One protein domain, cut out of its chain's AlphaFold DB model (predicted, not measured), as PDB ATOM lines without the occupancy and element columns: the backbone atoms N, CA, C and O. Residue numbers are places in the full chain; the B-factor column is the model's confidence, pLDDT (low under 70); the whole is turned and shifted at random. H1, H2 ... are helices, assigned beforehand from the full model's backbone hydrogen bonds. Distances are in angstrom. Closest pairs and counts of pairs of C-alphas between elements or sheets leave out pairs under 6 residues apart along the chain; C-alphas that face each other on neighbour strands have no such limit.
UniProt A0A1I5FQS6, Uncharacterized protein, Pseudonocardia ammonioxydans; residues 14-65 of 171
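Overview. This is residues 14 to 65 of the 171 residues of an uncharacterized protein of Pseudonocardia ammonioxydans (UniProt A0A1I5FQS6). Three short helices make a small triangular cluster: H1 and H3 run the same way, offset lengthwise, and the short H2 bridges them, about perpendicular to both. Loops join the helices, and after H3 the last residues, 57 to 65, fold back on themselves as a tail. The printed part has 52 residues, with three named helices in the order H1, H2, H3 and no named strand; the class is all helix. The whole is compact, with a radius of gyration of the C-alphas of 10.4 A, and it spans 26 by 24 by 15 A.

Along the chain. Find C-alpha 14 at (259.731, 237.584, 195.956); from there H1 runs through residues 14 to 22, 12.2 A from first to last C-alpha. Next look at residues 33 to 38, where H2 covers 8.6 A. H3, residues 46 to 56, is the longest helix, at 14.9 A; it begins at C-alpha 46 (264.014, 225.208, 203.439) and ends at C-alpha 56 (266.685, 239.433, 207.064).

Arrangement. H1 touches H2, about perpendicular at 86 degrees; look at Asp 17 and Gly 34, whose C-alphas are the closest, 5.1 A apart. H1 also touches H3, at a shallow tilt of 29 degrees, the same way; the closest C-alphas are those of Ile 16 and Ala 52, 6.8 A apart. H2 touches H3, about perpendicular at 80 degrees, with the C-alphas of Tyr 38 and Tyr 48 closest at 5.8 A. In H1, H2 and H3 every O i to N i+4 pair is within hydrogen-bond range.

Size, cuts and confidence. The two C-alphas farthest apart, those of Glu 29 and Ala 60, are 28.3 A apart. The printed part has no cut, and both links between helices are short. The mean pLDDT of the printed part is 75.0; look for values under 70 at residues 27 to 28, 30 to 32, 34 to 36 and 39 to 47.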
ATOM      1  N   GLU A  14     259.699 236.199 196.429       82.81
ATOM      2  CA  GLU A  14     259.731 237.584 195.956       82.81
ATOM      3  C   GLU A  14     259.848 238.587 197.112       82.81
ATOM      4  O   GLU A  14     260.495 239.623 196.974       82.81
ATOM      5  N   LYS A  15     259.244 238.289 198.270       85.44
ATOM      6  CA  LYS A  15     259.356 239.133 199.469       85.44
ATOM      7  C   LYS A  15     260.771 239.140 200.037       85.44
ATOM      8  O   LYS A  15     261.257 240.200 200.427       85.44
ATOM      9  N   ILE A  16     261.419 237.977 200.079       85.06
ATOM     10  CA  ILE A  16     262.814 237.841 200.513       85.06
ATOM     11  C   ILE A  16     263.732 238.589 199.540       85.06
ATOM     12  O   ILE A  16     264.531 239.413 199.984       85.06
ATOM     13  N   ASP A  17     263.544 238.401 198.230       83.56
ATOM     14  CA  ASP A  17     264.294 239.129 197.197       83.56
ATOM     15  C   ASP A  17     264.139 240.654 197.352       83.56
ATOM     16  O   ASP A  17     265.123 241.396 197.378       83.56
ATOM     17  N   ALA A  18     262.904 241.136 197.523       84.75
ATOM     18  CA  ALA A  18     262.621 242.557 197.710       84.75
ATOM     19  C   ALA A  18     263.271 243.121 198.982       84.75
ATOM     20  O   ALA A  18     263.829 244.220 198.955       84.75
ATOM     21  N   ARG A  19     263.239 242.364 200.087       85.12
ATOM     22  CA  ARG A  19     263.861 242.763 201.353       85.12
ATOM     23  C   ARG A  19     265.380 242.858 201.235       85.12
ATOM     24  O   ARG A  19     265.975 243.781 201.783       85.12
ATOM     25  N   MET A  20     266.010 241.951 200.495       82.25
ATOM     26  CA  MET A  20     267.451 242.005 200.248       82.25
ATOM     27  C   MET A  20     267.870 243.238 199.447       82.25
ATOM     28  O   MET A  20     268.893 243.848 199.760       82.25
ATOM     29  N   ILE A  21     267.070 243.628 198.450       80.88
ATOM     30  CA  ILE A  21     267.295 244.852 197.672       80.88
ATOM     31  C   ILE A  21     267.098 246.094 198.554       80.88
ATOM     32  O   ILE A  21     267.920 247.007 198.512       80.88
ATOM     33  N   GLU A  22     266.047 246.132 199.384       82.00
ATOM     34  CA  GLU A  22     265.785 247.239 200.324       82.00
ATOM     35  C   GLU A  22     266.961 247.464 201.283       82.00
ATOM     36  O   GLU A  22     267.355 248.600 201.548       82.00
ATOM     37  N   LEU A  23     267.540 246.370 201.774       76.88
ATOM     38  CA  LEU A  23     268.687 246.383 202.670       76.88
ATOM     39  C   LEU A  23     270.023 246.632 201.935       76.88
ATOM     40  O   LEU A  23     271.048 246.849 202.581       76.88
ATOM     41  N   GLY A  24     270.035 246.646 200.598       75.38
ATOM     42  CA  GLY A  24     271.238 246.864 199.788       75.38
ATOM     43  C   GLY A  24     272.219 245.686 199.789       75.38
ATOM     44  O   GLY A  24     273.395 245.875 199.492       75.38
ATOM     45  N   ILE A  25     271.746 244.486 200.138       76.44
ATOM     46  CA  ILE A  25     272.536 243.241 200.158       76.44
ATOM     47  C   ILE A  25     272.838 242.777 198.728       76.44
ATOM     48  O   ILE A  25     273.900 242.225 198.450       76.44
ATOM     49  N   THR A  26     271.898 243.024 197.818       73.50
ATOM     50  CA  THR A  26     271.964 242.679 196.397       73.50
ATOM     51  C   THR A  26     271.497 243.854 195.545       73.50
ATOM     52  O   THR A  26     270.731 244.703 196.012       73.50
ATOM     53  N   ASP A  27     271.943 243.900 194.291       69.62
ATOM     54  CA  ASP A  27     271.370 244.790 193.290       69.62
ATOM     55  C   ASP A  27     270.086 244.196 192.679       69.62
ATOM     56  O   ASP A  27     269.762 243.019 192.855       69.62
ATOM     57  N   GLY A  28     269.302 245.053 192.020       68.31
ATOM     58  CA  GLY A  28     268.051 244.667 191.363       68.31
ATOM     59  C   GLY A  28     268.234 244.155 189.932       68.31
ATOM     60  O   GLY A  28     267.247 244.082 189.201       68.31
ATOM     61  N   GLU A  29     269.470 243.888 189.496       70.62
ATOM     62  CA  GLU A  29     269.750 243.427 188.130       70.62
ATOM     63  C   GLU A  29     269.573 241.905 187.989       70.62
ATOM     64  O   GLU A  29     269.313 241.411 186.888       70.62
ATOM     65  N   GLU A  30     269.650 241.159 189.095       65.81
ATOM     66  CA  GLU A  30     269.514 239.704 189.123       65.81
ATOM     67  C   GLU A  30     268.047 239.239 189.196       65.81
ATOM     68  O   GLU A  30     267.192 239.827 189.860       65.81
ATOM     69  N   THR A  31     267.737 238.147 188.491       63.91
ATOM     70  CA  THR A  31     266.418 237.502 188.557       63.91
ATOM     71  C   THR A  31     266.442 236.510 189.719       63.91
ATOM     72  O   THR A  31     267.077 235.469 189.611       63.91
ATOM     73  N   SER A  32     265.768 236.849 190.822       69.44
ATOM     74  CA  SER A  32     265.772 236.096 192.092       69.44
ATOM     75  C   SER A  32     267.115 236.107 192.845       69.44
ATOM     76  O   SER A  32     267.712 235.050 193.068       69.44
ATOM     77  N   PRO A  33     267.598 237.294 193.260       70.12
ATOM     78  CA  PRO A  33     268.908 237.462 193.894       70.12
ATOM     79  C   PRO A  33     269.068 236.682 195.199       70.12
ATOM     80  O   PRO A  33     270.140 236.156 195.489       70.12
ATOM     81  N   GLY A  34     268.005 236.548 195.990       69.31
ATOM     82  CA  GLY A  34     268.039 235.735 197.192       69.31
ATOM     83  C   GLY A  34     268.320 234.279 196.863       69.31
ATOM     84  O   GLY A  34     269.031 233.619 197.620       69.31
ATOM     85  N   SER A  35     267.801 233.763 195.744       69.25
ATOM     86  CA  SER A  35     268.112 232.395 195.333       69.25
ATOM     87  C   SER A  35     269.615 232.250 195.081       69.25
ATOM     88  O   SER A  35     270.216 231.377 195.682       69.25
ATOM     89  N   GLY A  36     270.261 233.149 194.334       67.44
ATOM     90  CA  GLY A  36     271.727 233.127 194.165       67.44
ATOM     91  C   GLY A  36     272.532 233.431 195.445       67.44
ATOM     92  O   GLY A  36     273.693 233.036 195.587       67.44
ATOM     93  N   TYR A  37     271.933 234.130 196.412       70.06
ATOM     94  CA  TYR A  37     272.590 234.517 197.661       70.06
ATOM     95  C   TYR A  37     272.459 233.466 198.783       70.06
ATOM     96  O   TYR A  37     273.383 233.260 199.566       70.06
ATOM     97  N   TYR A  38     271.356 232.743 198.891       70.19
ATOM     98  CA  TYR A  38     271.224 231.671 199.887       70.19
ATOM     99  C   TYR A  38     271.483 230.284 199.292       70.19
ATOM    100  O   TYR A  38     271.771 229.343 200.031       70.19
ATOM    101  N   TYR A  39     271.490 230.179 197.961       65.69
ATOM    102  CA  TYR A  39     271.841 228.979 197.214       65.69
ATOM    103  C   TYR A  39     272.985 229.266 196.238       65.69
ATOM    104  O   TYR A  39     272.900 230.141 195.391       65.69
ATOM    105  N   GLY A  40     274.029 228.441 196.260       54.03
ATOM    106  CA  GLY A  40     274.501 227.930 194.969       54.03
ATOM    107  C   GLY A  40     273.499 226.867 194.508       54.03
ATOM    108  O   GLY A  40     272.956 226.210 195.390       54.03
ATOM    109  N   ASP A  41     273.273 226.707 193.196       50.47
ATOM    110  CA  ASP A  41     272.247 225.929 192.440       50.47
ATOM    111  C   ASP A  41     271.709 224.555 192.964       50.47
ATOM    112  O   ASP A  41     271.021 223.846 192.231       50.47
ATOM    113  N   ILE A  42     272.027 224.094 194.177       53.78
ATOM    114  CA  ILE A  42     271.956 222.695 194.617       53.78
ATOM    115  C   ILE A  42     271.245 222.502 195.982       53.78
ATOM    116  O   ILE A  42     270.907 221.365 196.313       53.78
ATOM    117  N   MET A  43     270.980 223.542 196.789       55.12
ATOM    118  CA  MET A  43     270.389 223.341 198.136       55.12
ATOM    119  C   MET A  43     268.834 223.322 198.147       55.12
ATOM    120  O   MET A  43     268.208 223.870 197.239       55.12
ATOM    121  N   PRO A  44     268.179 222.686 199.148       60.97
ATOM    122  CA  PRO A  44     266.712 222.578 199.251       60.97
ATOM    123  C   PRO A  44     266.032 223.863 199.750       60.97
ATOM    124  O   PRO A  44     266.572 224.490 200.651       60.97
ATOM    125  N   GLY A  45     264.810 224.152 199.274       61.34
ATOM    126  CA  GLY A  45     263.983 225.348 199.568       61.34
ATOM    127  C   GLY A  45     263.936 225.842 201.028       61.34
ATOM    128  O   GLY A  45     263.894 227.045 201.274       61.34
ATOM    129  N   GLU A  46     264.018 224.928 201.993       66.12
ATOM    130  CA  GLU A  46     264.014 225.208 203.439       66.12
ATOM    131  C   GLU A  46     265.248 226.010 203.904       66.12
ATOM    132  O   GLU A  46     265.188 226.747 204.887       66.12
ATOM    133  N   TRP A  47     266.363 225.936 203.167       68.50
ATOM    134  CA  TRP A  47     267.567 226.735 203.434       68.50
ATOM    135  C   TRP A  47     267.372 228.218 203.116       68.50
ATOM    136  O   TRP A  47     268.066 229.068 203.667       68.50
ATOM    137  N   TYR A  48     266.419 228.540 202.243       72.12
ATOM    138  CA  TYR A  48     266.105 229.914 201.864       72.12
ATOM    139  C   TYR A  48     265.540 230.658 203.057       72.12
ATOM    140  O   TYR A  48     265.966 231.755 203.399       72.12
ATOM    141  N   GLU A  49     264.573 230.010 203.691       74.50
ATOM    142  CA  GLU A  49     263.767 230.567 204.757       74.50
ATOM    143  C   GLU A  49     264.583 230.626 206.042       74.50
ATOM    144  O   GLU A  49     264.619 231.673 206.678       74.50
ATOM    145  N   ALA A  50     265.333 229.565 206.366       74.38
ATOM    146  CA  ALA A  50     266.225 229.554 207.524       74.38
ATOM    147  C   ALA A  50     267.268 230.684 207.464       74.38
ATOM    148  O   ALA A  50     267.476 231.395 208.449       74.38
ATOM    149  N   ASN A  51     267.880 230.908 206.297       77.50
ATOM    150  CA  ASN A  51     268.819 232.017 206.144       77.50
ATOM    151  C   ASN A  51     268.108 233.378 206.121       77.50
ATOM    152  O   ASN A  51     268.624 234.334 206.686       77.50
ATOM    153  N   ALA A  52     266.907 233.487 205.549       80.88
ATOM    154  CA  ALA A  52     266.131 234.727 205.592       80.88
ATOM    155  C   ALA A  52     265.678 235.101 207.017       80.88
ATOM    156  O   ALA A  52     265.636 236.283 207.358       80.88
ATOM    157  N   VAL A  53     265.383 234.124 207.878       82.00
ATOM    158  CA  VAL A  53     265.144 234.347 209.315       82.00
ATOM    159  C   VAL A  53     266.397 234.939 209.960       82.00
ATOM    160  O   VAL A  53     266.318 235.951 210.658       82.00
ATOM    161  N   HIS A  54     267.557 234.345 209.676       76.94
ATOM    162  CA  HIS A  54     268.827 234.744 210.269       76.94
ATOM    163  C   HIS A  54     269.318 236.123 209.792       76.94
ATOM    164  O   HIS A  54     269.720 236.952 210.614       76.94
ATOM    165  N   ASP A  55     269.257 236.377 208.487       79.12
ATOM    166  CA  ASP A  55     269.923 237.508 207.831       79.12
ATOM    167  C   ASP A  55     268.980 238.688 207.600       79.12
ATOM    168  O   ASP A  55     269.415 239.840 207.590       79.12
ATOM    169  N   LEU A  56     267.682 238.420 207.428       84.50
ATOM    170  CA  LEU A  56     266.685 239.433 207.064       84.50
ATOM    171  C   LEU A  56     265.631 239.651 208.147       84.50
ATOM    172  O   LEU A  56     264.833 240.581 208.025       84.50
ATOM    173  N   GLY A  57     265.621 238.814 209.187       86.38
ATOM    174  CA  GLY A  57     264.623 238.863 210.250       86.38
ATOM    175  C   GLY A  57     263.240 238.416 209.787       86.38
ATOM    176  O   GLY A  57     262.244 239.003 210.211       86.38
ATOM    177  N   LEU A  58     263.171 237.433 208.882       89.44
ATOM    178  CA  LEU A  58     261.906 236.822 208.476       89.44
ATOM    179  C   LEU A  58     261.196 236.212 209.695       89.44
ATOM    180  O   LEU A  58     261.801 235.476 210.473       89.44
ATOM    181  N   MET A  59     259.910 236.511 209.838       90.12
ATOM    182  CA  MET A  59     259.043 236.018 210.906       90.12
ATOM    183  C   MET A  59     258.090 234.938 210.371       90.12
ATOM    184  O   MET A  59     257.814 234.872 209.173       90.12
ATOM    185  N   ALA A  60     257.520 234.119 211.261       84.75
ATOM    186  CA  ALA A  60     256.613 233.023 210.889       84.75
ATOM    187  C   ALA A  60     255.312 233.475 210.185       84.75
ATOM    188  O   ALA A  60     254.675 232.690 209.481       84.75
ATOM    189  N   ASP A  61     254.909 234.737 210.357       85.06
ATOM    190  CA  ASP A  61     253.772 235.350 209.656       85.06
ATOM    191  C   ASP A  61     254.135 235.893 208.256       85.06
ATOM    192  O   ASP A  61     253.292 236.471 207.565       85.06
ATOM    193  N   GLY A  62     255.387 235.711 207.823       83.06
ATOM    194  CA  GLY A  62     255.909 236.210 206.553       83.06
ATOM    195  C   GLY A  62     256.222 237.710 206.551       83.06
ATOM    196  O   GLY A  62     256.422 238.283 205.475       83.06
ATOM    197  N   SER A  63     256.220 238.363 207.720       88.50
ATOM    198  CA  SER A  63     256.712 239.732 207.901       88.50
ATOM    199  C   SER A  63     258.222 239.762 208.167       88.50
ATOM    200  O   SER A  63     258.848 238.725 208.387       88.50
ATOM    201  N   PHE A  64     258.817 240.959 208.141       89.06
ATOM    202  CA  PHE A  64     260.225 241.164 208.479       89.06
ATOM    203  C   PHE A  64     260.361 242.090 209.682       89.06
ATOM    204  O   PHE A  64     259.759 243.166 209.720       89.06
ATOM    205  N   ARG A  65     261.207 241.683 210.624       90.12
ATOM    206  CA  ARG A  65     261.695 242.502 211.738       90.12
ATOM    207  C   ARG A  65     263.204 242.693 211.622       90.12
ATOM    208  O   ARG A  65     263.822 242.274 210.644       90.12
TER     209      ARG A  65